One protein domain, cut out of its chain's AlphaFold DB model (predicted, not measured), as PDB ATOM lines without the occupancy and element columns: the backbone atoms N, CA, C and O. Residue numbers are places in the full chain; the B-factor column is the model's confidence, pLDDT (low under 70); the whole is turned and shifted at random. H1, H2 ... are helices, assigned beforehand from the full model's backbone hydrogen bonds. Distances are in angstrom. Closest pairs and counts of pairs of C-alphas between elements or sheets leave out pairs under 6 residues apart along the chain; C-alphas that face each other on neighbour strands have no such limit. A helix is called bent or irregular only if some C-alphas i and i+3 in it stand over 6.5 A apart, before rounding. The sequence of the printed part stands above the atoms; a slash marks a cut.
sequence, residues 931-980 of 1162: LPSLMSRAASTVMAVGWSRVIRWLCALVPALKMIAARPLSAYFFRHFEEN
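AT A GLANCE: This is residues 931 to 980 of the 1162 residues of the protein "Hypothetical protein" of Pseudo-nitzschia australis (UniProt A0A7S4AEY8). Two helices make an L: the shorter H1 leads to a corner at Gly 946, and from there the much longer H2 runs off alone as the long arm. H2 makes most of the length and has a kink of 43 degrees near residue 974. The printed part has 50 residues, with H1 then H2 and no named strand, class all helix. It is extended, with a radius of gyration of the C-alphas of 17.1 A and spans of 50 by 23 by 10 A.

HOW THE PARTS SIT: H1, residues 931 to 945, and H2, residues 947 to 980, are joined by a tight link of 1 residue. They are close but not clearly touching; their closest C-alphas, of Val 942 and Val 950, are 6.6 A apart. Their lines are about perpendicular, at 73 degrees. Residues 931 to 938 of H1 and 952 to 980 of H2 stand free. In H1 every O i to N i+4 pair is within hydrogen-bond range; in H2, 23 of 30 are.

IN THESE COORDINATES: H1 begins at C-alpha 931 (54.399, 84.139, 122.183) and is 20.4 A long. H2 is 47.2 A long and ends at C-alpha 980 (40.431, 117.380, 152.850). H2 is only just irregular: C-alphas 973 and 976 are 6.7 A apart.

THE WHOLE: The C-alphas farthest apart, of Pro 932 and Asn 980, are 50.5 A apart. The printed part has no cut. Its mean pLDDT is 72.2, with 13 residues under 70, among them 947 to 949 and 975 to 980.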
ATOM      1  N   LEU A 931      55.555  83.452 122.764       63.09
ATOM      2  CA  LEU A 931      54.399  84.139 122.183       63.09
ATOM      3  C   LEU A 931      53.514  83.213 121.338       63.09
ATOM      4  O   LEU A 931      52.305  83.308 121.516       63.09
ATOM      5  N   PRO A 932      54.015  82.278 120.502       71.44
ATOM      6  CA  PRO A 932      53.152  81.332 119.800       71.44
ATOM      7  C   PRO A 932      52.386  80.417 120.751       71.44
ATOM      8  O   PRO A 932      51.228  80.132 120.486       71.44
ATOM      9  N   SER A 933      52.964  80.002 121.886       74.12
ATOM     10  CA  SER A 933      52.235  79.191 122.876       74.12
ATOM     11  C   SER A 933      51.114  79.991 123.559       74.12
ATOM     12  O   SER A 933      50.002  79.491 123.751       74.12
ATOM     13  N   LEU A 934      51.382  81.266 123.859       71.31
ATOM     14  CA  LEU A 934      50.464  82.180 124.537       71.31
ATOM     15  C   LEU A 934      49.360  82.672 123.590       71.31
ATOM     16  O   LEU A 934      48.187  82.661 123.955       71.31
ATOM     17  N   MET A 935      49.714  83.014 122.349       71.81
ATOM     18  CA  MET A 935      48.779  83.347 121.275       71.81
ATOM     19  C   MET A 935      48.018  82.128 120.763       71.81
ATOM     20  O   MET A 935      46.859  82.292 120.421       71.81
ATOM     21  N   SER A 936      48.590  80.921 120.754       77.12
ATOM     22  CA  SER A 936      47.858  79.686 120.429       77.12
ATOM     23  C   SER A 936      46.783  79.406 121.477       77.12
ATOM     24  O   SER A 936      45.618  79.232 121.128       77.12
ATOM     25  N   ARG A 937      47.121  79.482 122.773       80.44
ATOM     26  CA  ARG A 937      46.134  79.351 123.860       80.44
ATOM     27  C   ARG A 937      45.083  80.461 123.820       80.44
ATOM     28  O   ARG A 937      43.891  80.167 123.898       80.44
ATOM     29  N   ALA A 938      45.491  81.718 123.634       78.62
ATOM     30  CA  ALA A 938      44.558  82.836 123.506       78.62
ATOM     31  C   ALA A 938      43.657  82.691 122.267       78.62
ATOM     32  O   ALA A 938      42.444  82.816 122.391       78.62
ATOM     33  N   ALA A 939      44.208  82.363 121.097       75.62
ATOM     34  CA  ALA A 939      43.453  82.180 119.859       75.62
ATOM     35  C   ALA A 939      42.536  80.955 119.922       75.62
ATOM     36  O   ALA A 939      41.396  81.059 119.496       75.62
ATOM     37  N   SER A 940      42.972  79.834 120.501       83.19
ATOM     38  CA  SER A 940      42.125  78.660 120.754       83.19
ATOM     39  C   SER A 940      40.929  79.031 121.639       83.19
ATOM     40  O   SER A 940      39.785  78.755 121.280       83.19
ATOM     41  N   THR A 941      41.169  79.777 122.723       76.88
ATOM     42  CA  THR A 941      40.106  80.268 123.617       76.88
ATOM     43  C   THR A 941      39.165  81.245 122.895       76.88
ATOM     44  O   THR A 941      37.945  81.131 122.996       76.88
ATOM     45  N   VAL A 942      39.704  82.183 122.111       83.12
ATOM     46  CA  VAL A 942      38.927  83.172 121.342       83.12
ATOM     47  C   VAL A 942      38.149  82.530 120.187       83.12
ATOM     48  O   VAL A 942      37.036  82.963 119.896       83.12
ATOM     49  N   MET A 943      38.680  81.477 119.561       77.00
ATOM     50  CA  MET A 943      37.993  80.681 118.540       77.00
ATOM     51  C   MET A 943      36.852  79.863 119.152       77.00
ATOM     52  O   MET A 943      35.752  79.883 118.607       77.00
ATOM     53  N   ALA A 944      37.075  79.222 120.306       77.31
ATOM     54  CA  ALA A 944      36.049  78.465 121.027       77.31
ATOM     55  C   ALA A 944      34.894  79.356 121.529       77.31
ATOM     56  O   ALA A 944      33.729  78.971 121.457       77.31
ATOM     57  N   VAL A 945      35.195  80.575 121.993       78.19
ATOM     58  CA  VAL A 945      34.180  81.571 122.388       78.19
ATOM     59  C   VAL A 945      33.522  82.238 121.166       78.19
ATOM     60  O   VAL A 945      32.343  82.605 121.211       78.19
ATOM     61  N   GLY A 946      34.273  82.371 120.070       78.44
ATOM     62  CA  GLY A 946      33.902  83.045 118.829       78.44
ATOM     63  C   GLY A 946      34.321  84.521 118.814       78.44
ATOM     64  O   GLY A 946      33.882  85.314 119.652       78.44
ATOM     65  N   TRP A 947      35.104  84.920 117.803       64.81
ATOM     66  CA  TRP A 947      35.650  86.282 117.647       64.81
ATOM     67  C   TRP A 947      34.614  87.401 117.800       64.81
ATOM     68  O   TRP A 947      34.889  88.411 118.445       64.81
ATOM     69  N   SER A 948      33.403  87.231 117.257       62.66
ATOM     70  CA  SER A 948      32.349  88.249 117.353       62.66
ATOM     71  C   SER A 948      31.835  88.447 118.784       62.66
ATOM     72  O   SER A 948      31.483  89.570 119.147       62.66
ATOM     73  N   ARG A 949      31.829  87.398 119.620       63.34
ATOM     74  CA  ARG A 949      31.485  87.503 121.046       63.34
ATOM     75  C   ARG A 949      32.614  88.163 121.825       63.34
ATOM     76  O   ARG A 949      32.340  89.095 122.570       63.34
ATOM     77  N   VAL A 950      33.865  87.766 121.582       78.88
ATOM     78  CA  VAL A 950      35.039  88.373 122.235       78.88
ATOM     79  C   VAL A 950      35.157  89.862 121.905       78.88
ATOM     80  O   VAL A 950      35.369  90.658 122.813       78.88
ATOM     81  N   ILE A 951      34.949  90.271 120.649       73.56
ATOM     82  CA  ILE A 951      34.980  91.690 120.257       73.56
ATOM     83  C   ILE A 951      33.811  92.465 120.886       73.56
ATOM     84  O   ILE A 951      34.033  93.545 121.427       73.56
ATOM     85  N   ARG A 952      32.584  91.916 120.901       68.69
ATOM     86  CA  ARG A 952      31.453  92.546 121.614       68.69
ATOM     87  C   ARG A 952      31.730  92.685 123.108       68.69
ATOM     88  O   ARG A 952      31.444  93.738 123.668       68.69
ATOM     89  N   TRP A 953      32.304  91.662 123.740       76.56
ATOM     90  CA  TRP A 953      32.725  91.727 125.136       76.56
ATOM     91  C   TRP A 953      33.805  92.785 125.331       76.56
ATOM     92  O   TRP A 953      33.634  93.618 126.205       76.56
ATOM     93  N   LEU A 954      34.842  92.860 124.493       75.81
ATOM     94  CA  LEU A 954      35.880  93.892 124.600       75.81
ATOM     95  C   LEU A 954      35.291  95.312 124.470       75.81
ATOM     96  O   LEU A 954      35.568  96.183 125.294       75.81
ATOM     97  N   CYS A 955      34.427  95.533 123.475       74.94
ATOM     98  CA  CYS A 955      33.774  96.820 123.229       74.94
ATOM     99  C   CYS A 955      32.742  97.206 124.303       74.94
ATOM    100  O   CYS A 955      32.543  98.397 124.522       74.94
ATOM    101  N   ALA A 956      32.113  96.244 124.986       64.50
ATOM    102  CA  ALA A 956      31.230  96.503 126.128       64.50
ATOM    103  C   ALA A 956      32.016  96.686 127.443       64.50
ATOM    104  O   ALA A 956      31.699  97.558 128.253       64.50
ATOM    105  N   LEU A 957      33.077  95.898 127.635       73.31
ATOM    106  CA  LEU A 957      33.895  95.870 128.843       73.31
ATOM    107  C   LEU A 957      34.792  97.107 128.952       73.31
ATOM    108  O   LEU A 957      34.999  97.583 130.059       73.31
ATOM    109  N   VAL A 958      35.300  97.677 127.853       80.44
ATOM    110  CA  VAL A 958      36.162  98.877 127.908       80.44
ATOM    111  C   VAL A 958      35.425 100.115 128.462       80.44
ATOM    112  O   VAL A 958      35.942 100.729 129.402       80.44
ATOM    113  N   PRO A 959      34.218 100.491 127.986       75.75
ATOM    114  CA  PRO A 959      33.413 101.541 128.615       75.75
ATOM    115  C   PRO A 959      32.979 101.179 130.039       75.75
ATOM    116  O   PRO A 959      33.055 102.032 130.924       75.75
ATOM    117  N   ALA A 960      32.582  99.922 130.281       64.94
ATOM    118  CA  ALA A 960      32.147  99.462 131.598       64.94
ATOM    119  C   ALA A 960      33.279  99.527 132.638       64.94
ATOM    120  O   ALA A 960      33.101 100.147 133.677       64.94
ATOM    121  N   LEU A 961      34.477  99.011 132.345       70.00
ATOM    122  CA  LEU A 961      35.674  99.155 133.187       70.00
ATOM    123  C   LEU A 961      36.033 100.625 133.408       70.00
ATOM    124  O   LEU A 961      36.399 101.004 134.517       70.00
ATOM    125  N   LYS A 962      35.892 101.481 132.390       77.44
ATOM    126  CA  LYS A 962      36.139 102.920 132.542       77.44
ATOM    127  C   LYS A 962      35.138 103.589 133.498       77.44
ATOM    128  O   LYS A 962      35.518 104.514 134.216       77.44
ATOM    129  N   MET A 963      33.886 103.125 133.532       83.50
ATOM    130  CA  MET A 963      32.845 103.628 134.440       83.50
ATOM    131  C   MET A 963      32.836 102.987 135.832       83.50
ATOM    132  O   MET A 963      32.517 103.689 136.784       83.50
ATOM    133  N   ILE A 964      33.157 101.697 135.950       75.81
ATOM    134  CA  ILE A 964      33.009 100.884 137.171       75.81
ATOM    135  C   ILE A 964      34.331 100.766 137.932       75.81
ATOM    136  O   ILE A 964      34.338 100.820 139.156       75.81
ATOM    137  N   ALA A 965      35.455 100.627 137.224       77.62
ATOM    138  CA  ALA A 965      36.774 100.515 137.840       77.62
ATOM    139  C   ALA A 965      37.526 101.848 137.777       77.62
ATOM    140  O   ALA A 965      37.841 102.412 138.814       77.62
ATOM    141  N   ALA A 966      37.781 102.401 136.587       77.44
ATOM    142  CA  ALA A 966      38.690 103.543 136.458       77.44
ATOM    143  C   ALA A 966      38.181 104.803 137.176       77.44
ATOM    144  O   ALA A 966      38.929 105.378 137.957       77.44
ATOM    145  N   ARG A 967      36.919 105.207 136.961       77.56
ATOM    146  CA  ARG A 967      36.327 106.369 137.651       77.56
ATOM    147  C   ARG A 967      36.156 106.157 139.165       77.56
ATOM    148  O   ARG A 967      36.564 107.047 139.907       77.56
ATOM    149  N   PRO A 968      35.596 105.035 139.661       73.62
ATOM    150  CA  PRO A 968      35.406 104.844 141.094       73.62
ATOM    151  C   PRO A 968      36.701 104.529 141.834       73.62
ATOM    152  O   PRO A 968      36.804 104.937 142.976       73.62
ATOM    153  N   LEU A 969      37.710 103.900 141.215       75.19
ATOM    154  CA  LEU A 969      39.039 103.757 141.826       75.19
ATOM    155  C   LEU A 969      39.813 105.075 141.796       75.19
ATOM    156  O   LEU A 969      40.452 105.393 142.790       75.19
ATOM    157  N   SER A 970      39.738 105.877 140.723       76.56
ATOM    158  CA  SER A 970      40.349 107.214 140.748       76.56
ATOM    159  C   SER A 970      39.682 108.094 141.802       76.56
ATOM    160  O   SER A 970      40.376 108.736 142.578       76.56
ATOM    161  N   ALA A 971      38.350 108.068 141.897       77.25
ATOM    162  CA  ALA A 971      37.645 108.733 142.982       77.25
ATOM    163  C   ALA A 971      38.069 108.148 144.338       77.25
ATOM    164  O   ALA A 971      38.591 108.874 145.157       77.25
ATOM    165  N   TYR A 972      37.951 106.848 144.584       73.81
ATOM    166  CA  TYR A 972      38.246 106.252 145.891       73.81
ATOM    167  C   TYR A 972      39.696 106.475 146.365       73.81
ATOM    168  O   TYR A 972      39.911 106.816 147.525       73.81
ATOM    169  N   PHE A 973      40.691 106.356 145.477       78.94
ATOM    170  CA  PHE A 973      42.096 106.573 145.837       78.94
ATOM    171  C   PHE A 973      42.503 108.052 145.941       78.94
ATOM    172  O   PHE A 973      43.419 108.348 146.704       78.94
ATOM    173  N   PHE A 974      41.861 108.977 145.211       70.56
ATOM    174  CA  PHE A 974      42.261 110.397 145.197       70.56
ATOM    175  C   PHE A 974      41.290 111.347 145.922       70.56
ATOM    176  O   PHE A 974      41.715 112.395 146.394       70.56
ATOM    177  N   ARG A 975      40.032 110.957 146.156       56.03
ATOM    178  CA  ARG A 975      39.015 111.738 146.889       56.03
ATOM    179  C   ARG A 975      39.429 112.046 148.326       56.03
ATOM    180  O   ARG A 975      39.218 113.161 148.782       56.03
ATOM    181  N   HIS A 976      40.104 111.118 149.009       54.59
ATOM    182  CA  HIS A 976      40.658 111.371 150.346       54.59
ATOM    183  C   HIS A 976      41.815 112.395 150.361       54.59
ATOM    184  O   HIS A 976      42.127 112.940 151.421       54.59
ATOM    185  N   PHE A 977      42.420 112.693 149.203       58.72
ATOM    186  CA  PHE A 977      43.378 113.791 149.025       58.72
ATOM    187  C   PHE A 977      42.715 115.092 148.532       58.72
ATOM    188  O   PHE A 977      43.254 116.171 148.776       58.72
ATOM    189  N   GLU A 978      41.565 115.017 147.854       57.28
ATOM    190  CA  GLU A 978      40.853 116.182 147.305       57.28
ATOM    191  C   GLU A 978      39.848 116.806 148.294       57.28
ATOM    192  O   GLU A 978      39.841 118.026 148.444       57.28
ATOM    193  N   GLU A 979      39.040 116.017 149.016       53.56
ATOM    194  CA  GLU A 979      38.022 116.559 149.941       53.56
ATOM    195  C   GLU A 979      38.655 117.302 151.130       53.56
ATOM    196  O   GLU A 979      38.245 118.415 151.452       53.56
ATOM    197  N   ASN A 980      39.746 116.776 151.696       49.06
ATOM    198  CA  ASN A 980      40.431 117.380 152.850       49.06
ATOM    199  C   ASN A 980      41.195 118.690 152.546       49.06
ATOM    200  O   ASN A 980      41.779 119.270 153.459       49.06
TER     201      ASN A 980